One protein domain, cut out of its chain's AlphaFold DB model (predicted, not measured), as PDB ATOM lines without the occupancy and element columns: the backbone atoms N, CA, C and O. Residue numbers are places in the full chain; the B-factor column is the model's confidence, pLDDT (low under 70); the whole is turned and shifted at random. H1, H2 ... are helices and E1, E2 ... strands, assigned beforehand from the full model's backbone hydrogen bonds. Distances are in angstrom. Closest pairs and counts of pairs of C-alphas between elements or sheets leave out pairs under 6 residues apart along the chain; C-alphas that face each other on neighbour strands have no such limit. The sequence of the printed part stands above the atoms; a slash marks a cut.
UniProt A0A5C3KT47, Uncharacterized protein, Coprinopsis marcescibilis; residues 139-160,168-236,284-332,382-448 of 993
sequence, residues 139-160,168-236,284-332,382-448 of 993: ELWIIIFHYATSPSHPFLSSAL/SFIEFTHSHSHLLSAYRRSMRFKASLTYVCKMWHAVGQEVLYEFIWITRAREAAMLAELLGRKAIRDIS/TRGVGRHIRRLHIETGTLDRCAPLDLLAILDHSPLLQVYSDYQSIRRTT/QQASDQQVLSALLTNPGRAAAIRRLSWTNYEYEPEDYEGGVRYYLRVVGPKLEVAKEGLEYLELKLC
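What this domain is: This is residues 139 to 160, 168 to 236, 284 to 332 and 382 to 448 of the 993 residues of an uncharacterized protein of Coprinopsis marcescibilis (UniProt A0A5C3KT47). The printed part is a short stretch of solenoid: strands E1 to E5 make one curled sheet, and helices H4, H5, H6 and H8 form a row over one face of it, strand and helix alternating along the chain except for the small H7 after H6. Three helices, H1, H2 and H3, cluster at the E1 end of the sheet. There are 207 residues printed, with eight named helices and five named strands in the order H1 H2 H3 E1 H4 E2 H5 E3 H6 H7 E4 H8 E5; the sheet's order is E1 E2 E3 E4 E5, parallel throughout, and the class is mixed, helices and strands. The whole is compact, with a radius of gyration of the C-alphas of 17.5 A and spans of 58 by 47 by 36 A.

How they stand to each other: H1, residues 139 to 149, touches H3, residues 198 to 209, closest at the C-alphas of Ile 142 and Val 203, 6.3 A. H2, residues 177 to 194, and H3 form a helical hairpin at a shallow tilt of 17 degrees. E1, residues 211 to 214, is an edge strand; N 212 and O 293 of E2, residues 293 to 296, are 2.9 A apart. H4, residues 217 to 236, touches H5, residues 306 to 314, at a steep tilt of 45 degrees, the C-alphas of Ala 224 and Ile 312 being closest at 5.2 A. E2, H5 and E3, residues 321 to 324, are a strand-helix-strand unit, two parallel neighbour strands with a helix between, its crossover right-handed; N 294 and O 321 are 2.9 A apart. H6, residues 382 to 395, touches H5 at a shallow tilt of 10 degrees, closest at the C-alphas of Leu 310 and Val 389, 6.0 A. H6 and H7, residues 397 to 400, only just touch, only at the corner, with 3 pairs of C-alphas within 8 A. E4, residues 405 to 410, H8, residues 418 to 433, and E5, residues 442 to 447, are a second such right-handed unit; N 407 of E4 and O 322 of E3 are 2.8 A apart, and N 408 of E4 and O 444 of E5 are 2.9 A apart. Every O i to N i+4 pair is within hydrogen-bond range in H1 and H5, but 12 of 14 in H2, 6 of 8 in H3, 15 of 16 in H4, 8 of 10 in H6 and 9 of 12 in H8; H7 is too short for such a pair.

Where its parts are: H1 begins at C-alpha 139 (44.751, 42.960, -12.366). H2 is 26.3 A long, H4 29.2 A and H8 20.9 A. E5, 17.0 A long, ends at C-alpha 447 (19.131, 23.604, -37.219).

The domain as a whole: The C-alphas farthest apart are those of Cys 197 and Glu 419, 58.9 A. Residues 161 to 167, 237 to 283 and 333 to 381 are not printed, with C-alpha gaps of 11.7 A, 14.8 A and 7.3 A. Of the links printed whole, none is long. The model's pLDDT is under 70 in 15 residues, among them 382 to 386.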
ATOM      1  N   GLU A 139      46.214  43.037 -12.352       89.00
ATOM      2  CA  GLU A 139      44.751  42.960 -12.366       89.00
ATOM      3  C   GLU A 139      44.116  44.315 -12.728       89.00
ATOM      4  O   GLU A 139      43.140  44.375 -13.477       89.00
ATOM      5  N   LEU A 140      44.707  45.426 -12.267       91.88
ATOM      6  CA  LEU A 140      44.279  46.769 -12.667       91.88
ATOM      7  C   LEU A 140      44.680  47.079 -14.113       91.88
ATOM      8  O   LEU A 140      43.909  47.727 -14.815       91.88
ATOM      9  N   TRP A 141      45.836  46.598 -14.587       92.19
ATOM     10  CA  TRP A 141      46.209  46.722 -16.002       92.19
ATOM     11  C   TRP A 141      45.258  45.942 -16.917       92.19
ATOM     12  O   TRP A 141      44.851  46.486 -17.940       92.19
ATOM     13  N   ILE A 142      44.842  44.730 -16.529       91.12
ATOM     14  CA  ILE A 142      43.813  43.940 -17.227       91.12
ATOM     15  C   ILE A 142      42.517  44.755 -17.333       91.12
ATOM     16  O   ILE A 142      41.998  44.950 -18.431       91.12
ATOM     17  N   ILE A 143      42.032  45.318 -16.220       90.81
ATOM     18  CA  ILE A 143      40.831  46.169 -16.200       90.81
ATOM     19  C   ILE A 143      40.999  47.398 -17.111       90.81
ATOM     20  O   ILE A 143      40.126  47.666 -17.936       90.81
ATOM     21  N   ILE A 144      42.118  48.124 -17.012       92.50
ATOM     22  CA  ILE A 144      42.412  49.298 -17.854       92.50
ATOM     23  C   ILE A 144      42.423  48.914 -19.338       92.50
ATOM     24  O   ILE A 144      41.827  49.616 -20.153       92.50
ATOM     25  N   PHE A 145      43.049  47.794 -19.700       93.25
ATOM     26  CA  PHE A 145      43.083  47.302 -21.075       93.25
ATOM     27  C   PHE A 145      41.698  46.866 -21.560       93.25
ATOM     28  O   PHE A 145      41.340  47.199 -22.687       93.25
ATOM     29  N   HIS A 146      40.873  46.206 -20.742       90.94
ATOM     30  CA  HIS A 146      39.483  45.917 -21.110       90.94
ATOM     31  C   HIS A 146      38.682  47.201 -21.358       90.94
ATOM     32  O   HIS A 146      37.961  47.267 -22.350       90.94
ATOM     33  N   TYR A 147      38.827  48.235 -20.523       89.69
ATOM     34  CA  TYR A 147      38.155  49.523 -20.740       89.69
ATOM     35  C   TYR A 147      38.678  50.271 -21.974       89.69
ATOM     36  O   TYR A 147      37.883  50.852 -22.705       89.69
ATOM     37  N   ALA A 148      39.986  50.236 -22.238       90.75
ATOM     38  CA  ALA A 148      40.589  50.889 -23.400       90.75
ATOM     39  C   ALA A 148      40.305  50.157 -24.725       90.75
ATOM     40  O   ALA A 148      40.269  50.790 -25.776       90.75
ATOM     41  N   THR A 149      40.137  48.830 -24.692       89.62
ATOM     42  CA  THR A 149      39.966  47.982 -25.891       89.62
ATOM     43  C   THR A 149      38.518  47.572 -26.159       89.62
ATOM     44  O   THR A 149      38.228  47.129 -27.275       89.62
ATOM     45  N   SER A 150      37.611  47.721 -25.181       82.12
ATOM     46  CA  SER A 150      36.173  47.490 -25.368       82.12
ATOM     47  C   SER A 150      35.618  48.503 -26.369       82.12
ATOM     48  O   SER A 150      35.579  49.696 -26.064       82.12
ATOM     49  N   PRO A 151      35.142  48.070 -27.547       77.88
ATOM     50  CA  PRO A 151      34.339  48.940 -28.388       77.88
ATOM     51  C   PRO A 151      32.968  49.150 -27.725       77.88
ATOM     52  O   PRO A 151      32.593  48.447 -26.788       77.88
ATOM     53  N   SER A 152      32.179  50.082 -28.253       73.56
ATOM     54  CA  SER A 152      30.855  50.427 -27.717       73.56
ATOM     55  C   SER A 152      29.809  49.303 -27.775       73.56
ATOM     56  O   SER A 152      28.723  49.477 -27.233       73.56
ATOM     57  N   HIS A 153      30.093  48.176 -28.439       78.88
ATOM     58  CA  HIS A 153      29.132  47.091 -28.632       78.88
ATOM     59  C   HIS A 153      29.237  46.010 -27.534       78.88
ATOM     60  O   HIS A 153      30.324  45.438 -27.376       78.88
ATOM     61  N   PRO A 154      28.134  45.642 -26.841       77.94
ATOM     62  CA  PRO A 154      28.135  44.642 -25.767       77.94
ATOM     63  C   PRO A 154      28.799  43.317 -26.154       77.94
ATOM     64  O   PRO A 154      29.686  42.860 -25.440       77.94
ATOM     65  N   PHE A 155      28.456  42.759 -27.325       78.12
ATOM     66  CA  PHE A 155      29.033  41.511 -27.860       78.12
ATOM     67  C   PHE A 155      30.572  41.441 -27.815       78.12
ATOM     68  O   PHE A 155      31.156  40.415 -27.467       78.12
ATOM     69  N   LEU A 156      31.241  42.549 -28.138       80.62
ATOM     70  CA  LEU A 156      32.700  42.616 -28.215       80.62
ATOM     71  C   LEU A 156      33.343  42.958 -26.862       80.62
ATOM     72  O   LEU A 156      34.492  42.588 -26.612       80.62
ATOM     73  N   SER A 157      32.612  43.628 -25.967       80.06
ATOM     74  CA  SER A 157      33.117  43.995 -24.645       80.06
ATOM     75  C   SER A 157      33.313  42.774 -23.745       80.06
ATOM     76  O   SER A 157      32.512  41.844 -23.717       80.06
ATOM     77  N   SER A 158      34.361  42.807 -22.924       74.19
ATOM     78  CA  SER A 158      34.599  41.831 -21.851       74.19
ATOM     79  C   SER A 158      33.563  41.939 -20.714       74.19
ATOM     80  O   SER A 158      33.527  41.103 -19.812       74.19
ATOM     81  N   ALA A 159      32.668  42.937 -20.762       67.00
ATOM     82  CA  ALA A 159      31.533  43.074 -19.853       67.00
ATOM     83  C   ALA A 159      30.582  41.860 -19.860       67.00
ATOM     84  O   ALA A 159      29.914  41.630 -18.853       67.00
ATOM     85  N   LEU A 160      30.567  41.051 -20.930       61.47
ATOM     86  CA  LEU A 160      29.765  39.822 -21.013       61.47
ATOM     87  C   LEU A 160      30.088  38.774 -19.938       61.47
ATOM     88  O   LEU A 160      29.273  37.889 -19.703       61.47
ATOM     89  N   SER A 168      19.453  39.948 -22.510       84.50
ATOM     90  CA  SER A 168      18.365  40.430 -23.374       84.50
ATOM     91  C   SER A 168      18.726  40.296 -24.858       84.50
ATOM     92  O   SER A 168      19.833  40.652 -25.256       84.50
ATOM     93  N   PHE A 169      17.788  39.851 -25.704       86.44
ATOM     94  CA  PHE A 169      17.996  39.788 -27.160       86.44
ATOM     95  C   PHE A 169      17.995  41.177 -27.822       86.44
ATOM     96  O   PHE A 169      18.451  41.316 -28.954       86.44
ATOM     97  N   ILE A 170      17.564  42.225 -27.108       82.56
ATOM     98  CA  ILE A 170      17.640  43.623 -27.564       82.56
ATOM     99  C   ILE A 170      19.098  44.035 -27.838       82.56
ATOM    100  O   ILE A 170      19.358  44.796 -28.765       82.56
ATOM    101  N   GLU A 171      20.053  43.519 -27.057       78.56
ATOM    102  CA  GLU A 171      21.482  43.850 -27.179       78.56
ATOM    103  C   GLU A 171      22.222  43.048 -28.268       78.56
ATOM    104  O   GLU A 171      23.383  43.345 -28.565       78.56
ATOM    105  N   PHE A 172      21.583  42.027 -28.855       71.75
ATOM    106  CA  PHE A 172      22.229  41.077 -29.765       71.75
ATOM    107  C   PHE A 172      21.420  40.896 -31.047       71.75
ATOM    108  O   PHE A 172      20.279  40.437 -31.054       71.75
ATOM    109  N   THR A 173      22.035  41.263 -32.160       69.81
ATOM    110  CA  THR A 173      21.536  41.066 -33.521       69.81
ATOM    111  C   THR A 173      21.804  39.632 -33.997       69.81
ATOM    112  O   THR A 173      22.726  38.966 -33.528       69.81
ATOM    113  N   HIS A 174      20.984  39.111 -34.920       67.62
ATOM    114  CA  HIS A 174      21.093  37.705 -35.350       67.62
ATOM    115  C   HIS A 174      22.349  37.402 -36.188       67.62
ATOM    116  O   HIS A 174      22.822  36.269 -36.154       67.62
ATOM    117  N   SER A 175      22.897  38.394 -36.899       72.31
ATOM    118  CA  SER A 175      24.184  38.300 -37.603       72.31
ATOM    119  C   SER A 175      25.174  39.284 -36.996       72.31
ATOM    120  O   SER A 175      24.868  40.472 -36.868       72.31
ATOM    121  N   HIS A 176      26.375  38.807 -36.668       80.81
ATOM    122  CA  HIS A 176      27.418  39.651 -36.096       80.81
ATOM    123  C   HIS A 176      28.324  40.260 -37.176       80.81
ATOM    124  O   HIS A 176      29.028  41.212 -36.867       80.81
ATOM    125  N   SER A 177      28.255  39.811 -38.436       82.25
ATOM    126  CA  SER A 177      28.998  40.327 -39.610       82.25
ATOM    127  C   SER A 177      29.342  41.833 -39.594       82.25
ATOM    128  O   SER A 177      30.510  42.206 -39.696       82.25
ATOM    129  N   HIS A 178      28.361  42.718 -39.383       81.81
ATOM    130  CA  HIS A 178      28.546  44.177 -39.287       81.81
ATOM    131  C   HIS A 178      29.542  44.637 -38.189       81.81
ATOM    132  O   HIS A 178      30.183  45.682 -38.327       81.81
ATOM    133  N   LEU A 179      29.728  43.851 -37.123       88.00
ATOM    134  CA  LEU A 179      30.687  44.084 -36.034       88.00
ATOM    135  C   LEU A 179      32.116  43.633 -36.364       88.00
ATOM    136  O   LEU A 179      33.040  44.006 -35.638       88.00
ATOM    137  N   LEU A 180      32.334  42.863 -37.437       89.81
ATOM    138  CA  LEU A 180      33.647  42.302 -37.774       89.81
ATOM    139  C   LEU A 180      34.711  43.393 -37.980       89.81
ATOM    140  O   LEU A 180      35.853  43.249 -37.543       89.81
ATOM    141  N   SER A 181      34.329  44.529 -38.569       89.19
ATOM    142  CA  SER A 181      35.206  45.700 -38.727       89.19
ATOM    143  C   SER A 181      35.641  46.298 -37.377       89.19
ATOM    144  O   SER A 181      36.817  46.617 -37.176       89.19
ATOM    145  N   ALA A 182      34.717  46.391 -36.414       89.25
ATOM    146  CA  ALA A 182      34.985  46.867 -35.058       89.25
ATOM    147  C   ALA A 182      35.834  45.866 -34.257       89.25
ATOM    148  O   ALA A 182      36.747  46.280 -33.538       89.25
ATOM    149  N   TYR A 183      35.596  44.561 -34.430       92.81
ATOM    150  CA  TYR A 183      36.437  43.499 -33.874       92.81
ATOM    151  C   TYR A 183      37.869  43.569 -34.421       92.81
ATOM    152  O   TYR A 183      38.804  43.687 -33.632       92.81
ATOM    153  N   ARG A 184      38.058  43.603 -35.751       93.25
ATOM    154  CA  ARG A 184      39.385  43.727 -36.391       93.25
ATOM    155  C   ARG A 184      40.144  44.960 -35.877       93.25
ATOM    156  O   ARG A 184      41.326  44.863 -35.549       93.25
ATOM    157  N   ARG A 185      39.462  46.104 -35.717       92.06
ATOM    158  CA  ARG A 185      40.043  47.325 -35.122       92.06
ATOM    159  C   ARG A 185      40.443  47.134 -33.651       92.06
ATOM    160  O   ARG A 185      41.547  47.531 -33.281       92.06
ATOM    161  N   SER A 186      39.591  46.510 -32.833       92.25
ATOM    162  CA  SER A 186      39.906  46.186 -31.430       92.25
ATOM    163  C   SER A 186      41.108  45.238 -31.330       92.25
ATOM    164  O   SER A 186      42.015  45.494 -30.544       92.25
ATOM    165  N   MET A 187      41.191  44.210 -32.181       93.69
ATOM    166  CA  MET A 187      42.308  43.257 -32.201       93.69
ATOM    167  C   MET A 187      43.639  43.903 -32.593       93.69
ATOM    168  O   MET A 187      44.640  43.660 -31.921       93.69
ATOM    169  N   ARG A 188      43.657  44.784 -33.606       94.94
ATOM    170  CA  ARG A 188      44.851  45.581 -33.952       94.94
ATOM    171  C   ARG A 188      45.319  46.413 -32.751       94.94
ATOM    172  O   ARG A 188      46.488  46.351 -32.386       94.94
ATOM    173  N   PHE A 189      44.400  47.113 -32.080       94.38
ATOM    174  CA  PHE A 189      44.721  47.924 -30.900       94.38
ATOM    175  C   PHE A 189      45.216  47.080 -29.709       94.38
ATOM    176  O   PHE A 189      46.233  47.414 -29.100       94.38
ATOM    177  N   LYS A 190      44.569  45.941 -29.417       94.69
ATOM    178  CA  LYS A 190      45.022  44.961 -28.411       94.69
ATOM    179  C   LYS A 190      46.434  44.452 -28.715       94.69
ATOM    180  O   LYS A 190      47.270  44.417 -27.815       94.69
ATOM    181  N   ALA A 191      46.728  44.121 -29.974       95.44
ATOM    182  CA  ALA A 191      48.061  43.702 -30.396       95.44
ATOM    183  C   ALA A 191      49.097  44.814 -30.163       95.44
ATOM    184  O   ALA A 191      50.140  44.543 -29.570       95.44
ATOM    185  N   SER A 192      48.792  46.072 -30.513       96.38
ATOM    186  CA  SER A 192      49.665  47.224 -30.235       96.38
ATOM    187  C   SER A 192      50.032  47.362 -28.751       96.38
ATOM    188  O   SER A 192      51.192  47.637 -28.445       96.38
ATOM    189  N   LEU A 193      49.099  47.104 -27.820       94.00
ATOM    190  CA  LEU A 193      49.393  47.120 -26.377       94.00
ATOM    191  C   LEU A 193      50.486  46.104 -26.004       94.00
ATOM    192  O   LEU A 193      51.372  46.418 -25.207       94.00
ATOM    193  N   THR A 194      50.483  44.916 -26.621       94.94
ATOM    194  CA  THR A 194      51.473  43.860 -26.332       94.94
ATOM    195  C   THR A 194      52.906  44.198 -26.754       94.94
ATOM    196  O   THR A 194      53.838  43.535 -26.294       94.94
ATOM    197  N   TYR A 195      53.110  45.228 -27.580       95.25
ATOM    198  CA  TYR A 195      54.435  45.655 -28.043       95.25
ATOM    199  C   TYR A 195      55.059  46.778 -27.195       95.25
ATOM    200  O   TYR A 195      56.231  47.096 -27.377       95.25
ATOM    201  N   VAL A 196      54.320  47.368 -26.246       94.19
ATOM    202  CA  VAL A 196      54.779  48.550 -25.486       94.19
ATOM    203  C   VAL A 196      55.924  48.227 -24.518       94.19
ATOM    204  O   VAL A 196      56.920  48.946 -24.463       94.19
ATOM    205  N   CYS A 197      55.796  47.162 -23.721       91.50
ATOM    206  CA  CYS A 197      56.855  46.683 -22.828       91.50
ATOM    207  C   CYS A 197      56.594  45.231 -22.394       91.50
ATOM    208  O   CYS A 197      55.487  44.730 -22.550       91.50
ATOM    209  N   LYS A 198      57.575  44.557 -21.772       88.75
ATOM    210  CA  LYS A 198      57.433  43.153 -21.318       88.75
ATOM    211  C   LYS A 198      56.239  42.912 -20.377       88.75
ATOM    212  O   LYS A 198      55.597  41.873 -20.473       88.75
ATOM    213  N   MET A 199      55.927  43.863 -19.494       88.19
ATOM    214  CA  MET A 199      54.775  43.759 -18.587       88.19
ATOM    215  C   MET A 199      53.450  43.875 -19.353       88.19
ATOM    216  O   MET A 199      52.550  43.066 -19.157       88.19
ATOM    217  N   TRP A 200      53.354  44.839 -20.274       93.12
ATOM    218  CA  TRP A 200      52.189  45.007 -21.146       93.12
ATOM    219  C   TRP A 200      52.047  43.865 -22.158       93.12
ATOM    220  O   TRP A 200      50.932  43.532 -22.533       93.12
ATOM    221  N   HIS A 201      53.144  43.216 -22.548       91.62
ATOM    222  CA  HIS A 201      53.125  41.988 -23.335       91.62
ATOM    223  C   HIS A 201      52.452  40.849 -22.563       91.62
ATOM    224  O   HIS A 201      51.478  40.279 -23.045       91.62
ATOM    225  N   ALA A 202      52.917  40.565 -21.341       89.06
ATOM    226  CA  ALA A 202      52.363  39.500 -20.505       89.06
ATOM    227  C   ALA A 202      50.881  39.730 -20.155       89.06
ATOM    228  O   ALA A 202      50.068  38.822 -20.298       89.06
ATOM    229  N   VAL A 203      50.517  40.953 -19.752       90.88
ATOM    230  CA  VAL A 203      49.129  41.305 -19.402       90.88
ATOM    231  C   VAL A 203      48.237  41.435 -20.641       90.88
ATOM    232  O   VAL A 203      47.098  40.976 -20.659       90.88
ATOM    233  N   GLY A 204      48.753  42.049 -21.704       93.12
ATOM    234  CA  GLY A 204      48.020  42.274 -22.944       93.12
ATOM    235  C   GLY A 204      47.733  40.987 -23.712       93.12
ATOM    236  O   GLY A 204      46.713  40.935 -24.390       93.12
ATOM    237  N   GLN A 205      48.551  39.934 -23.568       92.62
ATOM    238  CA  GLN A 205      48.231  38.607 -24.107       92.62
ATOM    239  C   GLN A 205      46.899  38.070 -23.565       92.62
ATOM    240  O   GLN A 205      46.123  37.521 -24.343       92.62
ATOM    241  N   GLU A 206      46.589  38.263 -22.277       92.12
ATOM    242  CA  GLU A 206      45.305  37.815 -21.724       92.12
ATOM    243  C   GLU A 206      44.133  38.524 -22.410       92.12
ATOM    244  O   GLU A 206      43.217  37.867 -22.891       92.12
ATOM    245  N   VAL A 207      44.207  39.848 -22.556       93.12
ATOM    246  CA  VAL A 207      43.157  40.661 -23.197       93.12
ATOM    247  C   VAL A 207      43.082  40.436 -24.716       93.12
ATOM    248  O   VAL A 207      42.002  40.552 -25.303       93.12
ATOM    249  N   LEU A 208      44.205  40.108 -25.360       94.25
ATOM    250  CA  LEU A 208      44.296  39.785 -26.786       94.25
ATOM    251  C   LEU A 208      43.612  38.453 -27.103       94.25
ATOM    252  O   LEU A 208      42.775  38.413 -27.998       94.25
ATOM    253  N   TYR A 209      43.933  37.392 -26.359       94.81
ATOM    254  CA  TYR A 209      43.395  36.049 -26.597       94.81
ATOM    255  C   TYR A 209      42.047  35.784 -25.901       94.81
ATOM    256  O   TYR A 209      41.422  34.773 -26.197       94.81
ATOM    257  N   GLU A 210      41.562  36.682 -25.029       94.56
ATOM    258  CA  GLU A 210      40.280  36.560 -24.306       94.56
ATOM    259  C   GLU A 210      39.090  36.193 -25.208       94.56
ATOM    260  O   GLU A 210      38.257  35.362 -24.835       94.56
ATOM    261  N   PHE A 211      39.015  36.824 -26.382       95.44
ATOM    262  CA  PHE A 211      37.952  36.637 -27.362       95.44
ATOM    263  C   PHE A 211      38.539  36.423 -28.750       95.44
ATOM    264  O   PHE A 211      39.172  37.323 -29.303       95.44
ATOM    265  N   ILE A 212      38.276  35.242 -29.303       96.12
ATOM    266  CA  ILE A 212      38.664  34.843 -30.648       96.12
ATOM    267  C   ILE A 212      37.413  34.716 -31.512       96.12
ATOM    268  O   ILE A 212      36.492  33.968 -31.185       96.12
ATOM    269  N   TRP A 213      37.424  35.419 -32.639       96.62
ATOM    270  CA  TRP A 213      36.477  35.264 -33.735       96.62
ATOM    271  C   TRP A 213      37.194  34.623 -34.925       96.62
ATOM    272  O   TRP A 213      38.174  35.179 -35.423       96.62
ATOM    273  N   ILE A 214      36.702  33.466 -35.358       96.88
ATOM    274  CA  ILE A 214      37.128  32.752 -36.563       96.88
ATOM    275  C   ILE A 214      36.135  33.077 -37.682       96.88
ATOM    276  O   ILE A 214      34.941  32.809 -37.541       96.88
ATOM    277  N   THR A 215      36.628  33.665 -38.772       95.88
ATOM    278  CA  THR A 215      35.828  34.019 -39.962       95.88
ATOM    279  C   THR A 215      36.120  33.153 -41.181       95.88
ATOM    280  O   THR A 215      35.336  33.144 -42.126       95.88
ATOM    281  N   ARG A 216      37.232  32.411 -41.163       95.50
ATOM    282  CA  ARG A 216      37.660  31.505 -42.238       95.50
ATOM    283  C   ARG A 216      38.216  30.202 -41.671       95.50
ATOM    284  O   ARG A 216      38.868  30.232 -40.626       95.50
ATOM    285  N   ALA A 217      38.056  29.071 -42.359       95.88
ATOM    286  CA  ALA A 217      38.571  27.779 -41.886       95.88
ATOM    287  C   ALA A 217      40.091  27.812 -41.662       95.88
ATOM    288  O   ALA A 217      40.590  27.304 -40.658       95.88
ATOM    289  N   ARG A 218      40.827  28.502 -42.546       96.44
ATOM    290  CA  ARG A 218      42.282  28.699 -42.427       96.44
ATOM    291  C   ARG A 218      42.687  29.390 -41.118       96.44
ATOM    292  O   ARG A 218      43.766  29.119 -40.602       96.44
ATOM    293  N   GLU A 219      41.842  30.259 -40.559       96.50
ATOM    294  CA  GLU A 219      42.108  30.931 -39.278       96.50
ATOM    295  C   GLU A 219      42.014  29.947 -38.100       96.50
ATOM    296  O   GLU A 219      42.827  30.033 -37.179       96.50
ATOM    297  N   ALA A 220      41.102  28.967 -38.164       97.00
ATOM    298  CA  ALA A 220      41.037  27.869 -37.199       97.00
ATOM    299  C   ALA A 220      42.290  26.985 -37.272       97.00
ATOM    300  O   ALA A 220      42.941  26.780 -36.251       97.00
ATOM    301  N   ALA A 221      42.674  26.540 -38.472       96.44
ATOM    302  CA  ALA A 221      43.855  25.697 -38.676       96.44
ATOM    303  C   ALA A 221      45.151  26.371 -38.181       96.44
ATOM    304  O   ALA A 221      45.927  25.770 -37.436       96.44
ATOM    305  N   MET A 222      45.360  27.653 -38.510       95.88
ATOM    306  CA  MET A 222      46.520  28.416 -38.020       95.88
ATOM    307  C   MET A 222      46.515  28.585 -36.492       95.88
ATOM    308  O   MET A 222      47.576  28.555 -35.868       95.88
ATOM    309  N   LEU A 223      45.343  28.759 -35.871       95.62
ATOM    310  CA  LEU A 223      45.231  28.858 -34.415       95.62
ATOM    311  C   LEU A 223      45.485  27.508 -33.730       95.62
ATOM    312  O   LEU A 223      46.236  27.460 -32.755       95.62
ATOM    313  N   ALA A 224      44.912  26.422 -34.249       95.75
ATOM    314  CA  ALA A 224      45.150  25.059 -33.783       95.75
ATOM    315  C   ALA A 224      46.648  24.712 -33.838       95.75
ATOM    316  O   ALA A 224      47.231  24.290 -32.837       95.75
ATOM    317  N   GLU A 225      47.300  24.994 -34.970       94.56
ATOM    318  CA  GLU A 225      48.737  24.792 -35.136       94.56
ATOM    319  C   GLU A 225      49.567  25.658 -34.170       94.56
ATOM    320  O   GLU A 225      50.499  25.154 -33.539       94.56
ATOM    321  N   LEU A 226      49.237  26.944 -34.007       92.44
ATOM    322  CA  LEU A 226      49.933  27.839 -33.074       92.44
ATOM    323  C   LEU A 226      49.869  27.323 -31.627       92.44
ATOM    324  O   LEU A 226      50.867  27.378 -30.899       92.44
ATOM    325  N   LEU A 227      48.705  26.819 -31.213       91.94
ATOM    326  CA  LEU A 227      48.482  26.271 -29.878       91.94
ATOM    327  C   LEU A 227      49.256  24.953 -29.679       91.94
ATOM    328  O   LEU A 227      50.000  24.833 -28.699       91.94
ATOM    329  N   GLY A 228      49.192  24.035 -30.650       90.12
ATOM    330  CA  GLY A 228      49.920  22.761 -30.623       90.12
ATOM    331  C   GLY A 228      51.445  22.925 -30.659       90.12
ATOM    332  O   GLY A 228      52.157  22.352 -29.828       90.12
ATOM    333  N   ARG A 229      51.976  23.780 -31.549       86.69
ATOM    334  CA  ARG A 229      53.422  24.081 -31.640       86.69
ATOM    335  C   ARG A 229      53.983  24.624 -30.321       86.69
ATOM    336  O   ARG A 229      55.128  24.317 -29.984       86.69
ATOM    337  N   LYS A 230      53.212  25.422 -29.566       71.69
ATOM    338  CA  LYS A 230      53.645  25.925 -28.250       71.69
ATOM    339  C   LYS A 230      53.663  24.807 -27.200       71.69
ATOM    340  O   LYS A 230      54.663  24.671 -26.502       71.69
ATOM    341  N   ALA A 231      52.632  23.961 -27.150       70.94
ATOM    342  CA  ALA A 231      52.573  22.841 -26.207       70.94
ATOM    343  C   ALA A 231      53.769  21.872 -26.345       70.94
ATOM    344  O   ALA A 231      54.338  21.442 -25.342       70.94
ATOM    345  N   ILE A 232      54.219  21.594 -27.575       69.00
ATOM    346  CA  ILE A 232      55.390  20.734 -27.833       69.00
ATOM    347  C   ILE A 232      56.688  21.341 -27.267       69.00
ATOM    348  O   ILE A 232      57.525  20.615 -26.719       69.00
ATOM    349  N   ARG A 233      56.865  22.670 -27.343       71.44
ATOM    350  CA  ARG A 233      58.027  23.359 -26.747       71.44
ATOM    351  C   ARG A 233      58.006  23.276 -25.222       71.44
ATOM    352  O   ARG A 233      59.035  22.950 -24.633       71.44
ATOM    353  N   ASP A 234      56.840  23.494 -24.613       65.94
ATOM    354  CA  ASP A 234      56.645  23.474 -23.156       65.94
ATOM    355  C   ASP A 234      56.936  22.078 -22.548       65.94
ATOM    356  O   ASP A 234      57.455  21.970 -21.437       65.94
ATOM    357  N   ILE A 235      56.658  20.990 -23.283       71.00
ATOM    358  CA  ILE A 235      57.020  19.612 -22.886       71.00
ATOM    359  C   ILE A 235      58.529  19.360 -23.058       71.00
ATOM    360  O   ILE A 235      59.169  18.734 -22.208       71.00
ATOM    361  N   SER A 236      59.113  19.862 -24.149       75.25
ATOM    362  CA  SER A 236      60.523  19.637 -24.496       75.25
ATOM    363  C   SER A 236      61.499  20.348 -23.548       75.25
ATOM    364  O   SER A 236      62.581  19.828 -23.280       75.25
ATOM    365  N   THR A 284      52.907  30.207 -17.646       51.09
ATOM    366  CA  THR A 284      52.517  30.775 -18.959       51.09
ATOM    367  C   THR A 284      52.472  29.779 -20.129       51.09
ATOM    368  O   THR A 284      52.507  30.184 -21.299       51.09
ATOM    369  N   ARG A 285      52.380  28.482 -19.826       58.44
ATOM    370  CA  ARG A 285      52.201  27.387 -20.788       58.44
ATOM    371  C   ARG A 285      50.903  27.563 -21.566       58.44
ATOM    372  O   ARG A 285      49.838  27.709 -20.972       58.44
ATOM    373  N   GLY A 286      51.008  27.554 -22.897       76.75
ATOM    374  CA  GLY A 286      49.891  27.805 -23.823       76.75
ATOM    375  C   GLY A 286      49.298  29.229 -23.776       76.75
ATOM    376  O   GLY A 286      48.955  29.750 -22.722       76.75
ATOM    377  N   VAL A 287      49.126  29.887 -24.932       84.44
ATOM    378  CA  VAL A 287      48.288  31.111 -24.995       84.44
ATOM    379  C   VAL A 287      46.788  30.784 -24.919       84.44
ATOM    380  O   VAL A 287      46.007  31.607 -24.454       84.44
ATOM    381  N   GLY A 288      46.397  29.553 -25.277       90.25
ATOM    382  CA  GLY A 288      45.001  29.096 -25.303       90.25
ATOM    383  C   GLY A 288      44.274  29.161 -23.959       90.25
ATOM    384  O   GLY A 288      43.077  29.416 -23.930       90.25
ATOM    385  N   ARG A 289      44.990  29.069 -22.828       91.19
ATOM    386  CA  ARG A 289      44.406  29.241 -21.482       91.19
ATOM    387  C   ARG A 289      43.694  30.588 -21.295       91.19
ATOM    388  O   ARG A 289      42.857  30.717 -20.409       91.19
ATOM    389  N   HIS A 290      44.059  31.596 -22.089       92.75
ATOM    390  CA  HIS A 290      43.448  32.917 -22.045       92.75
ATOM    391  C   HIS A 290      42.151  32.999 -22.860       92.75
ATOM    392  O   HIS A 290      41.383  33.926 -22.631       92.75
ATOM    393  N   ILE A 291      41.865  32.034 -23.743       95.38
ATOM    394  CA  ILE A 291      40.638  31.990 -24.545       95.38
ATOM    395  C   ILE A 291      39.444  31.737 -23.617       95.38
ATOM    396  O   ILE A 291      39.255  30.641 -23.089       95.38
ATOM    397  N   ARG A 292      38.632  32.782 -23.409       95.31
ATOM    398  CA  ARG A 292      37.374  32.730 -22.640       95.31
ATOM    399  C   ARG A 292      36.156  32.684 -23.553       95.31
ATOM    400  O   ARG A 292      35.106  32.193 -23.148       95.31
ATOM    401  N   ARG A 293      36.280  33.217 -24.769       95.25
ATOM    402  CA  ARG A 293      35.198  33.349 -25.741       95.25
ATOM    403  C   ARG A 293      35.693  32.910 -27.120       95.25
ATOM    404  O   ARG A 293      36.658  33.481 -27.625       95.25
ATOM    405  N   LEU A 294      35.028  31.927 -27.719       96.62
ATOM    406  CA  LEU A 294      35.289  31.440 -29.074       96.62
ATOM    407  C   LEU A 294      34.013  31.595 -29.904       96.62
ATOM    408  O   LEU A 294      32.988  31.002 -29.570       96.62
ATOM    409  N   HIS A 295      34.073  32.398 -30.964       95.75
ATOM    410  CA  HIS A 295      32.978  32.595 -31.916       95.75
ATOM    411  C   HIS A 295      33.435  32.211 -33.318       95.75
ATOM    412  O   HIS A 295      34.515  32.605 -33.754       95.75
ATOM    413  N   ILE A 296      32.615  31.433 -34.010       95.75
ATOM    414  CA  ILE A 296      32.917  30.843 -35.308       95.75
ATOM    415  C   ILE A 296      31.756  31.200 -36.241       95.75
ATOM    416  O   ILE A 296      30.611  30.825 -35.981       95.75
ATOM    417  N   GLU A 297      32.058  31.981 -37.278       94.06
ATOM    418  CA  GLU A 297      31.107  32.469 -38.287       94.06
ATOM    419  C   GLU A 297      31.838  32.510 -39.637       94.06
ATOM    420  O   GLU A 297      32.359  33.547 -40.047       94.06
ATOM    421  N   THR A 298      31.951  31.343 -40.276       93.56
ATOM    422  CA  THR A 298      32.589  31.149 -41.585       93.56
ATOM    423  C   THR A 298      31.569  31.102 -42.720       93.56
ATOM    424  O   THR A 298      30.392  30.805 -42.513       93.56
ATOM    425  N   GLY A 299      32.032  31.320 -43.954       89.69
ATOM    426  CA  GLY A 299      31.218  31.072 -45.145       89.69
ATOM    427  C   GLY A 299      30.793  29.602 -45.267       89.69
ATOM    428  O   GLY A 299      31.486  28.697 -44.799       89.69
ATOM    429  N   THR A 300      29.671  29.349 -45.946       87.00
ATOM    430  CA  THR A 300      29.099  27.997 -46.123       87.00
ATOM    431  C   THR A 300      30.031  27.021 -46.846       87.00
ATOM    432  O   THR A 300      29.914  25.813 -46.624       87.00
ATOM    433  N   LEU A 301      30.949  27.543 -47.670       88.62
ATOM    434  CA  LEU A 301      31.970  26.804 -48.422       88.62
ATOM    435  C   LEU A 301      33.321  26.682 -47.686       88.62
ATOM    436  O   LEU A 301      34.090  25.778 -47.997       88.62
ATOM    437  N   ASP A 302      33.602  27.544 -46.702       92.19
ATOM    438  CA  ASP A 302      34.890  27.629 -45.987       92.19
ATOM    439  C   ASP A 302      34.733  27.240 -44.507       92.19
ATOM    440  O   ASP A 302      35.078  27.981 -43.589       92.19
ATOM    441  N   ARG A 303      34.127  26.072 -44.268       92.75
ATOM    442  CA  ARG A 303      33.835  25.579 -42.915       92.75
ATOM    443  C   ARG A 303      35.071  24.958 -42.250       92.75
ATOM    444  O   ARG A 303      35.827  24.224 -42.886       92.75
ATOM    445  N   CYS A 304      35.248  25.209 -40.954       95.56
ATOM    446  CA  CYS A 304      36.351  24.703 -40.131       95.56
ATOM    447  C   CYS A 304      36.363  23.170 -40.050       95.56
ATOM    448  O   CYS A 304      35.312  22.550 -39.879       95.56
ATOM    449  N   ALA A 305      37.544  22.544 -40.085       93.81
ATOM    450  CA  ALA A 305      37.651  21.112 -39.824       93.81
ATOM    451  C   ALA A 305      37.396  20.814 -38.328       93.81
ATOM    452  O   ALA A 305      37.936  21.523 -37.474       93.81
ATOM    453  N   PRO A 306      36.643  19.750 -37.978       93.62
ATOM    454  CA  PRO A 306      36.411  19.371 -36.581       93.62
ATOM    455  C   PRO A 306      37.702  19.198 -35.763       93.62
ATOM    456  O   PRO A 306      37.758  19.626 -34.614       93.62
ATOM    457  N   LEU A 307      38.764  18.644 -36.365       92.88
ATOM    458  CA  LEU A 307      40.064  18.429 -35.713       92.88
ATOM    459  C   LEU A 307      40.739  19.733 -35.246       92.88
ATOM    460  O   LEU A 307      41.290  19.764 -34.146       92.88
ATOM    461  N   ASP A 308      40.653  20.809 -36.033       95.75
ATOM    462  CA  ASP A 308      41.219  22.112 -35.652       95.75
ATOM    463  C   ASP A 308      40.483  22.681 -34.432       95.75
ATOM    464  O   ASP A 308      41.097  23.184 -33.490       95.75
ATOM    465  N   LEU A 309      39.152  22.549 -34.419       96.12
ATOM    466  CA  LEU A 309      38.316  22.995 -33.306       96.12
ATOM    467  C   LEU A 309      38.577  22.175 -32.040       96.12
ATOM    468  O   LEU A 309      38.690  22.759 -30.965       96.12
ATOM    469  N   LEU A 310      38.745  20.854 -32.154       94.31
ATOM    470  CA  LEU A 310      39.136  19.990 -31.034       94.31
ATOM    471  C   LEU A 310      40.469  20.443 -30.417       94.31
ATOM    472  O   LEU A 310      40.533  20.670 -29.209       94.31
ATOM    473  N   ALA A 311      41.494  20.689 -31.240       93.75
ATOM    474  CA  ALA A 311      42.787  21.187 -30.769       93.75
ATOM    475  C   ALA A 311      42.681  22.565 -30.080       93.75
ATOM    476  O   ALA A 311      43.276  22.783 -29.021       93.75
ATOM    477  N   ILE A 312      41.891  23.495 -30.633       95.81
ATOM    478  CA  ILE A 312      41.629  24.799 -30.001       95.81
ATOM    479  C   ILE A 312      40.940  24.616 -28.643       95.81
ATOM    480  O   ILE A 312      41.347  25.242 -27.659       95.81
ATOM    481  N   LEU A 313      39.915  23.762 -28.569       95.38
ATOM    482  CA  LEU A 313      39.156  23.500 -27.346       95.38
ATOM    483  C   LEU A 313      40.035  22.875 -26.258       95.38
ATOM    484  O   LEU A 313      40.006  23.344 -25.118       95.38
ATOM    485  N   ASP A 314      40.863  21.885 -26.591       93.31
ATOM    486  CA  ASP A 314      41.787  21.234 -25.651       93.31
ATOM    487  C   ASP A 314      42.798  22.204 -25.042       93.31
ATOM    488  O   ASP A 314      43.065  22.154 -23.838       93.31
ATOM    489  N   HIS A 315      43.257  23.179 -25.821       93.69
ATOM    490  CA  HIS A 315      44.089  24.269 -25.321       93.69
ATOM    491  C   HIS A 315      43.311  25.408 -24.635       93.69
ATOM    492  O   HIS A 315      43.953  26.304 -24.084       93.69
ATOM    493  N   SER A 316      41.972  25.359 -24.596       95.19
ATOM    494  CA  SER A 316      41.071  26.366 -24.002       95.19
ATOM    495  C   SER A 316      40.294  25.824 -22.778       95.19
ATOM    496  O   SER A 316      39.064  25.724 -22.803       95.19
ATOM    497  N   PRO A 317      40.963  25.461 -21.663       93.38
ATOM    498  CA  PRO A 317      40.302  24.907 -20.472       93.38
ATOM    499  C   PRO A 317      39.408  25.911 -19.724       93.38
ATOM    500  O   PRO A 317      38.611  25.503 -18.887       93.38
ATOM    501  N   LEU A 318      39.546  27.211 -20.002       93.38
ATOM    502  CA  LEU A 318      38.851  28.306 -19.312       93.38
ATOM    503  C   LEU A 318      37.780  28.992 -20.182       93.38
ATOM    504  O   LEU A 318      37.400  30.136 -19.912       93.38
ATOM    505  N   LEU A 319      37.312  28.294 -21.219       95.75
ATOM    506  CA  LEU A 319      36.272  28.748 -22.133       95.75
ATOM    507  C   LEU A 319      34.922  28.895 -21.408       95.75
ATOM    508  O   LEU A 319      34.466  27.968 -20.745       95.75
ATOM    509  N   GLN A 320      34.281  30.056 -21.558       95.25
ATOM    510  CA  GLN A 320      32.986  30.398 -20.951       95.25
ATOM    511  C   GLN A 320      31.883  30.643 -21.989       95.25
ATOM    512  O   GLN A 320      30.699  30.484 -21.688       95.25
ATOM    513  N   VAL A 321      32.265  31.046 -23.205       95.00
ATOM    514  CA  VAL A 321      31.359  31.270 -24.337       95.00
ATOM    515  C   VAL A 321      31.873  30.484 -25.535       95.00
ATOM    516  O   VAL A 321      32.984  30.741 -26.000       95.00
ATOM    517  N   TYR A 322      31.053  29.568 -26.043       96.25
ATOM    518  CA  TYR A 322      31.258  28.913 -27.331       96.25
ATOM    519  C   TYR A 322      30.107  29.273 -28.263       96.25
ATOM    520  O   TYR A 322      28.943  29.090 -27.899       96.25
ATOM    521  N   SER A 323      30.429  29.751 -29.463       95.06
ATOM    522  CA  SER A 323      29.445  30.130 -30.469       95.06
ATOM    523  C   SER A 323      29.790  29.579 -31.844       95.06
ATOM    524  O   SER A 323      30.776  29.995 -32.442       95.06
ATOM    525  N   ASP A 324      28.929  28.710 -32.366       94.00
ATOM    526  CA  ASP A 324      28.965  28.221 -33.743       94.00
ATOM    527  C   ASP A 324      27.760  28.739 -34.554       94.00
ATOM    528  O   ASP A 324      26.608  28.705 -34.102       94.00
ATOM    529  N   TYR A 325      28.051  29.251 -35.753       90.38
ATOM    530  CA  TYR A 325      27.098  29.761 -36.736       90.38
ATOM    531  C   TYR A 325      27.273  28.972 -38.047       90.38
ATOM    532  O   TYR A 325      27.819  29.476 -39.023       90.38
ATOM    533  N   GLN A 326      26.833  27.707 -38.054       86.81
ATOM    534  CA  GLN A 326      26.916  26.777 -39.199       86.81
ATOM    535  C   GLN A 326      28.335  26.560 -39.778       86.81
ATOM    536  O   GLN A 326      28.491  26.168 -40.936       86.81
ATOM    537  N   SER A 327      29.368  26.799 -38.969       88.50
ATOM    538  CA  SER A 327      30.754  26.963 -39.409       88.50
ATOM    539  C   SER A 327      31.614  25.698 -39.336       88.50
ATOM    540  O   SER A 327      32.778  25.728 -39.727       88.50
ATOM    541  N   ILE A 328      31.076  24.574 -38.852       89.94
ATOM    542  CA  ILE A 328      31.782  23.285 -38.807       89.94
ATOM    543  C   ILE A 328      31.573  22.530 -40.124       89.94
ATOM    544  O   ILE A 328      30.461  22.444 -40.661       89.94
ATOM    545  N   ARG A 329      32.663  21.996 -40.683       85.81
ATOM    546  CA  ARG A 329      32.640  21.211 -41.915       85.81
ATOM    547  C   ARG A 329      32.087  19.825 -41.624       85.81
ATOM    548  O   ARG A 329      32.778  19.005 -41.031       85.81
ATOM    549  N   ARG A 330      30.908  19.531 -42.177       80.38
ATOM    550  CA  ARG A 330      30.479  18.142 -42.364       80.38
ATOM    551  C   ARG A 330      31.509  17.462 -43.271       80.38
ATOM    552  O   ARG A 330      31.701  17.915 -44.406       80.38
ATOM    553  N   THR A 331      32.162  16.394 -42.820       65.75
ATOM    554  CA  THR A 331      32.961  15.534 -43.708       65.75
ATOM    555  C   THR A 331      31.972  14.774 -44.580       65.75
ATOM    556  O   THR A 331      31.445  13.724 -44.217       65.75
ATOM    557  N   THR A 332      31.632  15.355 -45.727       60.31
ATOM    558  CA  THR A 332      30.784  14.686 -46.704       60.31
ATOM    559  C   THR A 332      31.494  13.402 -47.126       60.31
ATOM    560  O   THR A 332      32.652  13.436 -47.535       60.31
ATOM    561  N   GLN A 382      31.224   9.986 -40.206       56.72
ATOM    562  CA  GLN A 382      30.871  11.408 -40.172       56.72
ATOM    563  C   GLN A 382      30.121  11.781 -38.891       56.72
ATOM    564  O   GLN A 382      30.476  12.777 -38.259       56.72
ATOM    565  N   GLN A 383      29.136  10.974 -38.483       58.62
ATOM    566  CA  GLN A 383      28.358  11.217 -37.263       58.62
ATOM    567  C   GLN A 383      29.248  11.328 -36.011       58.62
ATOM    568  O   GLN A 383      28.958  12.102 -35.101       58.62
ATOM    569  N   ALA A 384      30.381  10.622 -35.983       65.69
ATOM    570  CA  ALA A 384      31.340  10.735 -34.894       65.69
ATOM    571  C   ALA A 384      31.993  12.132 -34.793       65.69
ATOM    572  O   ALA A 384      32.235  12.589 -33.680       65.69
ATOM    573  N   SER A 385      32.274  12.824 -35.904       68.75
ATOM    574  CA  SER A 385      33.124  14.033 -35.910       68.75
ATOM    575  C   SER A 385      32.461  15.287 -35.318       68.75
ATOM    576  O   SER A 385      33.035  15.947 -34.451       68.75
ATOM    577  N   ASP A 386      31.225  15.596 -35.707       67.62
ATOM    578  CA  ASP A 386      30.520  16.784 -35.206       67.62
ATOM    579  C   ASP A 386      30.099  16.558 -33.740       67.62
ATOM    580  O   ASP A 386      30.234  17.433 -32.876       67.62
ATOM    581  N   GLN A 387      29.700  15.322 -33.415       79.38
ATOM    582  CA  GLN A 387      29.436  14.901 -32.044       79.38
ATOM    583  C   GLN A 387      30.692  14.905 -31.169       79.38
ATOM    584  O   GLN A 387      30.552  15.173 -29.973       79.38
ATOM    585  N   GLN A 388      31.886  14.654 -31.720       85.62
ATOM    586  CA  GLN A 388      33.162  14.792 -31.010       85.62
ATOM    587  C   GLN A 388      33.418  16.238 -30.590       85.62
ATOM    588  O   GLN A 388      33.880  16.423 -29.471       85.62
ATOM    589  N   VAL A 389      33.083  17.256 -31.394       89.94
ATOM    590  CA  VAL A 389      33.275  18.666 -30.989       89.94
ATOM    591  C   VAL A 389      32.383  19.014 -29.794       89.94
ATOM    592  O   VAL A 389      32.885  19.494 -28.776       89.94
ATOM    593  N   LEU A 390      31.081  18.699 -29.861       90.56
ATOM    594  CA  LEU A 390      30.159  18.929 -28.736       90.56
ATOM    595  C   LEU A 390      30.516  18.074 -27.509       90.56
ATOM    596  O   LEU A 390      30.398  18.544 -26.379       90.56
ATOM    597  N   SER A 391      30.972  16.833 -27.714       90.56
ATOM    598  CA  SER A 391      31.480  15.992 -26.626       90.56
ATOM    599  C   SER A 391      32.725  16.613 -26.005       90.56
ATOM    600  O   SER A 391      32.703  16.904 -24.824       90.56
ATOM    601  N   ALA A 392      33.783  16.903 -26.763       90.25
ATOM    602  CA  ALA A 392      35.020  17.474 -26.234       90.25
ATOM    603  C   ALA A 392      34.772  18.786 -25.480       90.25
ATOM    604  O   ALA A 392      35.339  18.987 -24.407       90.25
ATOM    605  N   LEU A 393      33.878  19.644 -25.984       91.88
ATOM    606  CA  LEU A 393      33.445  20.873 -25.318       91.88
ATOM    607  C   LEU A 393      32.892  20.626 -23.899       91.88
ATOM    608  O   LEU A 393      33.171  21.424 -23.006       91.88
ATOM    609  N   LEU A 394      32.168  19.521 -23.690       91.75
ATOM    610  CA  LEU A 394      31.382  19.228 -22.482       91.75
ATOM    611  C   LEU A 394      31.922  18.054 -21.632       91.75
ATOM    612  O   LEU A 394      31.557  17.917 -20.472       91.75
ATOM    613  N   THR A 395      32.828  17.224 -22.157       88.38
ATOM    614  CA  THR A 395      33.453  16.085 -21.455       88.38
ATOM    615  C   THR A 395      34.529  16.537 -20.467       88.38
ATOM    616  O   THR A 395      34.789  15.843 -19.488       88.38
ATOM    617  N   ASN A 396      35.156  17.699 -20.678       89.06
ATOM    618  CA  ASN A 396      36.068  18.270 -19.691       89.06
ATOM    619  C   ASN A 396      35.244  18.940 -18.569       89.06
ATOM    620  O   ASN A 396      34.645  19.984 -18.831       89.06
ATOM    621  N   PRO A 397      35.226  18.413 -17.328       88.94
ATOM    622  CA  PRO A 397      34.322  18.902 -16.284       88.94
ATOM    623  C   PRO A 397      34.641  20.336 -15.843       88.94
ATOM    624  O   PRO A 397      33.734  21.098 -15.523       88.94
ATOM    625  N   GLY A 398      35.918  20.738 -15.879       89.62
ATOM    626  CA  GLY A 398      36.325  22.112 -15.576       89.62
ATOM    627  C   GLY A 398      35.861  23.109 -16.640       89.62
ATOM    628  O   GLY A 398      35.480  24.226 -16.301       89.62
ATOM    629  N   ARG A 399      35.841  22.690 -17.913       92.31
ATOM    630  CA  ARG A 399      35.315  23.490 -19.029       92.31
ATOM    631  C   ARG A 399      33.784  23.529 -19.003       92.31
ATOM    632  O   ARG A 399      33.215  24.609 -19.079       92.31
ATOM    633  N   ALA A 400      33.124  22.386 -18.820       91.12
ATOM    634  CA  ALA A 400      31.665  22.282 -18.774       91.12
ATOM    635  C   ALA A 400      31.049  23.129 -17.648       91.12
ATOM    636  O   ALA A 400      30.117  23.884 -17.900       91.12
ATOM    637  N   ALA A 401      31.636  23.102 -16.445       91.06
ATOM    638  CA  ALA A 401      31.221  23.957 -15.330       91.06
ATOM    639  C   ALA A 401      31.546  25.455 -15.531       91.06
ATOM    640  O   ALA A 401      30.996  26.305 -14.830       91.06
ATOM    641  N   ALA A 402      32.448  25.796 -16.461       93.12
ATOM    642  CA  ALA A 402      32.802  27.176 -16.798       93.12
ATOM    643  C   ALA A 402      31.981  27.754 -17.966       93.12
ATOM    644  O   ALA A 402      31.874  28.979 -18.075       93.12
ATOM    645  N   ILE A 403      31.400  26.907 -18.825       95.62
ATOM    646  CA  ILE A 403      30.549  27.330 -19.942       95.62
ATOM    647  C   ILE A 403      29.258  27.941 -19.397       95.62
ATOM    648  O   ILE A 403      28.436  27.277 -18.774       95.62
ATOM    649  N   ARG A 404      29.072  29.226 -19.698       94.69
ATOM    650  CA  ARG A 404      27.847  29.977 -19.403       94.69
ATOM    651  C   ARG A 404      26.984  30.209 -20.625       94.69
ATOM    652  O   ARG A 404      25.788  30.448 -20.494       94.69
ATOM    653  N   ARG A 405      27.589  30.194 -21.815       94.06
ATOM    654  CA  ARG A 405      26.892  30.458 -23.074       94.06
ATOM    655  C   ARG A 405      27.322  29.464 -24.134       94.06
ATOM    656  O   ARG A 405      28.511  29.360 -24.440       94.06
ATOM    657  N   LEU A 406      26.340  28.782 -24.706       95.62
ATOM    658  CA  LEU A 406      26.528  27.803 -25.765       95.62
ATOM    659  C   LEU A 406      25.615  28.147 -26.942       95.62
ATOM    660  O   LEU A 406      24.400  28.103 -26.790       95.62
ATOM    661  N   SER A 407      26.179  28.467 -28.107       94.50
ATOM    662  CA  SER A 407      25.467  28.440 -29.393       94.50
ATOM    663  C   SER A 407      25.980  27.257 -30.201       94.50
ATOM    664  O   SER A 407      27.157  27.225 -30.563       94.50
ATOM    665  N   TRP A 408      25.100  26.296 -30.476       93.00
ATOM    666  CA  TRP A 408      25.405  25.051 -31.174       93.00
ATOM    667  C   TRP A 408      24.501  24.861 -32.392       93.00
ATOM    668  O   TRP A 408      23.284  25.053 -32.318       93.00
ATOM    669  N   THR A 409      25.091  24.430 -33.505       89.25
ATOM    670  CA  THR A 409      24.352  24.049 -34.708       89.25
ATOM    671  C   THR A 409      24.204  22.532 -34.784       89.25
ATOM    672  O   THR A 409      25.186  21.798 -34.817       89.25
ATOM    673  N   ASN A 410      22.969  22.047 -34.877       85.69
ATOM    674  CA  ASN A 410      22.684  20.669 -35.245       85.69
ATOM    675  C   ASN A 410      22.897  20.481 -36.759       85.69
ATOM    676  O   ASN A 410      22.129  20.996 -37.577       85.69
ATOM    677  N   TYR A 411      23.953  19.750 -37.118       82.12
ATOM    678  CA  TYR A 411      24.298  19.384 -38.496       82.12
ATOM    679  C   TYR A 411      23.682  18.053 -38.950       82.12
ATOM    680  O   TYR A 411      23.764  17.721 -40.130       82.12
ATOM    681  N   GLU A 412      23.060  17.293 -38.052       78.81
ATOM    682  CA  GLU A 412      22.454  15.987 -38.351       78.81
ATOM    683  C   GLU A 412      20.937  16.078 -38.578       78.81
ATOM    684  O   GLU A 412      20.302  15.074 -38.876       78.81
ATOM    685  N   TYR A 413      20.349  17.271 -38.451       79.50
ATOM    686  CA  TYR A 413      18.908  17.464 -38.579       79.50
ATOM    687  C   TYR A 413      18.404  17.312 -40.022       79.50
ATOM    688  O   TYR A 413      18.806  18.066 -40.917       79.50
ATOM    689  N   GLU A 414      17.458  16.395 -40.213       81.12
ATOM    690  CA  GLU A 414      16.644  16.254 -41.422       81.12
ATOM    691  C   GLU A 414      15.192  16.622 -41.057       81.12
ATOM    692  O   GLU A 414      14.599  15.932 -40.226       81.12
ATOM    693  N   PRO A 415      14.621  17.721 -41.601       75.44
ATOM    694  CA  PRO A 415      13.262  18.174 -41.271       75.44
ATOM    695  C   PRO A 415      12.162  17.132 -41.487       75.44
ATOM    696  O   PRO A 415      11.095  17.226 -40.887       75.44
ATOM    697  N   GLU A 416      12.417  16.166 -42.362       82.06
ATOM    698  CA  GLU A 416      11.507  15.089 -42.720       82.06
ATOM    699  C   GLU A 416      11.438  13.981 -41.645       82.06
ATOM    700  O   GLU A 416      10.466  13.228 -41.618       82.06
ATOM    701  N   ASP A 417      12.423  13.892 -40.736       83.38
ATOM    702  CA  ASP A 417      12.484  12.894 -39.657       83.38
ATOM    703  C   ASP A 417      12.247  13.527 -38.272       83.38
ATOM    704  O   ASP A 417      13.158  13.706 -37.456       83.38
ATOM    705  N   TYR A 418      10.976  13.837 -37.990       80.25
ATOM    706  CA  TYR A 418      10.500  14.323 -36.684       80.25
ATOM    707  C   TYR A 418      10.988  13.439 -35.520       80.25
ATOM    708  O   TYR A 418      11.454  13.937 -34.490       80.25
ATOM    709  N   GLU A 419      10.902  12.109 -35.672       84.94
ATOM    710  CA  GLU A 419      11.310  11.177 -34.621       84.94
ATOM    711  C   GLU A 419      12.830  11.158 -34.429       84.94
ATOM    712  O   GLU A 419      13.302  11.086 -33.293       84.94
ATOM    713  N   GLY A 420      13.601  11.217 -35.516       82.81
ATOM    714  CA  GLY A 420      15.053  11.360 -35.503       82.81
ATOM    715  C   GLY A 420      15.491  12.643 -34.810       82.81
ATOM    716  O   GLY A 420      16.354  12.588 -33.934       82.81
ATOM    717  N   GLY A 421      14.827  13.767 -35.100       80.38
ATOM    718  CA  GLY A 421      15.010  15.037 -34.396       80.38
ATOM    719  C   GLY A 421      14.797  14.898 -32.885       80.38
ATOM    720  O   GLY A 421      15.710  15.171 -32.099       80.38
ATOM    721  N   VAL A 422      13.636  14.381 -32.462       84.12
ATOM    722  CA  VAL A 422      13.317  14.128 -31.041       84.12
ATOM    723  C   VAL A 422      14.356  13.214 -30.384       84.12
ATOM    724  O   VAL A 422      14.882  13.528 -29.312       84.12
ATOM    725  N   ARG A 423      14.702  12.096 -31.036       86.06
ATOM    726  CA  ARG A 423      15.701  11.134 -30.543       86.06
ATOM    727  C   ARG A 423      17.085  11.765 -30.425       86.06
ATOM    728  O   ARG A 423      17.766  11.485 -29.443       86.06
ATOM    729  N   TYR A 424      17.499  12.608 -31.369       85.25
ATOM    730  CA  TYR A 424      18.789  13.295 -31.332       85.25
ATOM    731  C   TYR A 424      18.880  14.236 -30.127       85.25
ATOM    732  O   TYR A 424      19.829  14.152 -29.343       85.25
ATOM    733  N   TYR A 425      17.868  15.081 -29.911       86.69
ATOM    734  CA  TYR A 425      17.880  15.994 -28.769       86.69
ATOM    735  C   TYR A 425      17.821  15.257 -27.425       86.69
ATOM    736  O   TYR A 425      18.593  15.595 -26.528       86.69
ATOM    737  N   LEU A 426      16.995  14.215 -27.296       87.75
ATOM    738  CA  LEU A 426      16.881  13.441 -26.053       87.75
ATOM    739  C   LEU A 426      18.089  12.530 -25.770       87.75
ATOM    740  O   LEU A 426      18.434  12.340 -24.608       87.75
ATOM    741  N   ARG A 427      18.738  11.953 -26.792       87.44
ATOM    742  CA  ARG A 427      19.832  10.973 -26.610       87.44
ATOM    743  C   ARG A 427      21.236  11.554 -26.758       87.44
ATOM    744  O   ARG A 427      22.167  10.994 -26.189       87.44
ATOM    745  N   VAL A 428      21.409  12.634 -27.523       86.81
ATOM    746  CA  VAL A 428      22.732  13.207 -27.843       86.81
ATOM    747  C   VAL A 428      22.926  14.571 -27.195       86.81
ATOM    748  O   VAL A 428      23.967  14.799 -26.583       86.81
ATOM    749  N   VAL A 429      21.957  15.483 -27.317       88.62
ATOM    750  CA  VAL A 429      22.113  16.859 -26.810       88.62
ATOM    751  C   VAL A 429      21.869  16.922 -25.304       88.62
ATOM    752  O   VAL A 429      22.743  17.376 -24.570       88.62
ATOM    753  N   GLY A 430      20.726  16.421 -24.829       90.94
ATOM    754  CA  GLY A 430      20.330  16.501 -23.422       90.94
ATOM    755  C   GLY A 430      21.366  15.918 -22.447       90.94
ATOM    756  O   GLY A 430      21.828  16.647 -21.570       90.94
ATOM    757  N   PRO A 431      21.837  14.668 -22.639       92.12
ATOM    758  CA  PRO A 431      22.854  14.060 -21.779       92.12
ATOM    759  C   PRO A 431      24.209  14.782 -21.786       92.12
ATOM    760  O   PRO A 431      24.964  14.666 -20.825       92.12
ATOM    761  N   LYS A 432      24.535  15.539 -22.844       91.44
ATOM    762  CA  LYS A 432      25.744  16.378 -22.879       91.44
ATOM    763  C   LYS A 432      25.527  17.709 -22.152       91.44
ATOM    764  O   LYS A 432      26.422  18.151 -21.434       91.44
ATOM    765  N   LEU A 433      24.351  18.330 -22.292       94.56
ATOM    766  CA  LEU A 433      23.989  19.562 -21.575       94.56
ATOM    767  C   LEU A 433      23.901  19.363 -20.054       94.56
ATOM    768  O   LEU A 433      24.256  20.276 -19.313       94.56
ATOM    769  N   GLU A 434      23.517  18.169 -19.595       94.25
ATOM    770  CA  GLU A 434      23.501  17.777 -18.174       94.25
ATOM    771  C   GLU A 434      24.844  18.061 -17.463       94.25
ATOM    772  O   GLU A 434      24.860  18.439 -16.294       94.25
ATOM    773  N   VAL A 435      25.978  17.972 -18.175       93.19
ATOM    774  CA  VAL A 435      27.320  18.240 -17.616       93.19
ATOM    775  C   VAL A 435      27.599  19.743 -17.412       93.19
ATOM    776  O   VAL A 435      28.445  20.108 -16.599       93.19
ATOM    777  N   ALA A 436      26.882  20.630 -18.114       94.19
ATOM    778  CA  ALA A 436      27.035  22.092 -18.032       94.19
ATOM    779  C   ALA A 436      25.874  22.809 -17.312       94.19
ATOM    780  O   ALA A 436      25.898  24.032 -17.158       94.19
ATOM    781  N   LYS A 437      24.848  22.069 -16.870       94.69
ATOM    782  CA  LYS A 437      23.555  22.612 -16.415       94.69
ATOM    783  C   LYS A 437      23.632  23.678 -15.314       94.69
ATOM    784  O   LYS A 437      22.835  24.613 -15.312       94.69
ATOM    785  N   GLU A 438      24.599  23.552 -14.404       94.88
ATOM    786  CA  GLU A 438      24.769  24.441 -13.245       94.88
ATOM    787  C   GLU A 438      25.255  25.848 -13.635       94.88
ATOM    788  O   GLU A 438      24.989  26.816 -12.927       94.88
ATOM    789  N   GLY A 439      25.988  25.964 -14.749       93.56
ATOM    790  CA  GLY A 439      26.592  27.217 -15.212       93.56
ATOM    791  C   GLY A 439      25.911  27.842 -16.431       93.56
ATOM    792  O   GLY A 439      26.127  29.022 -16.700       93.56
ATOM    793  N   LEU A 440      25.103  27.078 -17.171       96.12
ATOM    794  CA  LEU A 440      24.567  27.474 -18.472       96.12
ATOM    795  C   LEU A 440      23.454  28.536 -18.357       96.12
ATOM    796  O   LEU A 440      22.282  28.217 -18.189       96.12
ATOM    797  N   GLU A 441      23.827  29.810 -18.490       95.25
ATOM    798  CA  GLU A 441      22.936  30.982 -18.456       95.25
ATOM    799  C   GLU A 441      22.202  31.227 -19.792       95.25
ATOM    800  O   GLU A 441      21.072  31.726 -19.800       95.25
ATOM    801  N   TYR A 442      22.846  30.891 -20.918       95.19
ATOM    802  CA  TYR A 442      22.350  31.101 -22.286       95.19
ATOM    803  C   TYR A 442      22.572  29.866 -23.163       95.19
ATOM    804  O   TYR A 442      23.693  29.357 -23.255       95.19
ATOM    805  N   LEU A 443      21.532  29.458 -23.889       95.62
ATOM    806  CA  LEU A 443      21.582  28.375 -24.866       95.62
ATOM    807  C   LEU A 443      20.982  28.835 -26.199       95.62
ATOM    808  O   LEU A 443      19.862  29.338 -26.244       95.62
ATOM    809  N   GLU A 444      21.714  28.628 -27.289       94.62
ATOM    810  CA  GLU A 444      21.254  28.828 -28.658       94.62
ATOM    811  C   GLU A 444      21.369  27.515 -29.444       94.62
ATOM    812  O   GLU A 444      22.459  26.962 -29.590       94.62
ATOM    813  N   LEU A 445      20.238  27.005 -29.935       92.88
ATOM    814  CA  LEU A 445      20.145  25.772 -30.718       92.88
ATOM    815  C   LEU A 445      19.708  26.107 -32.144       92.88
ATOM    816  O   LEU A 445      18.590  26.577 -32.373       92.88
ATOM    817  N   LYS A 446      20.594  25.850 -33.108       89.25
ATOM    818  CA  LYS A 446      20.328  26.039 -34.538       89.25
ATOM    819  C   LYS A 446      20.114  24.708 -35.240       89.25
ATOM    820  O   LYS A 446      20.764  23.725 -34.903       89.25
ATOM    821  N   LEU A 447      19.277  24.703 -36.269       85.44
ATOM    822  CA  LEU A 447      19.131  23.604 -37.219       85.44
ATOM    823  C   LEU A 447      19.821  24.017 -38.518       85.44
ATOM    824  O   LEU A 447      19.459  25.020 -39.132       85.44
ATOM    825  N   CYS A 448      20.834  23.266 -38.947       80.75
ATOM    826  CA  CYS A 448      21.423  23.453 -40.269       80.75
ATOM    827  C   CYS A 448      20.630  22.597 -41.256       80.75
ATOM    828  O   CYS A 448      20.950  21.422 -41.461       80.75
TER     829      CYS A 448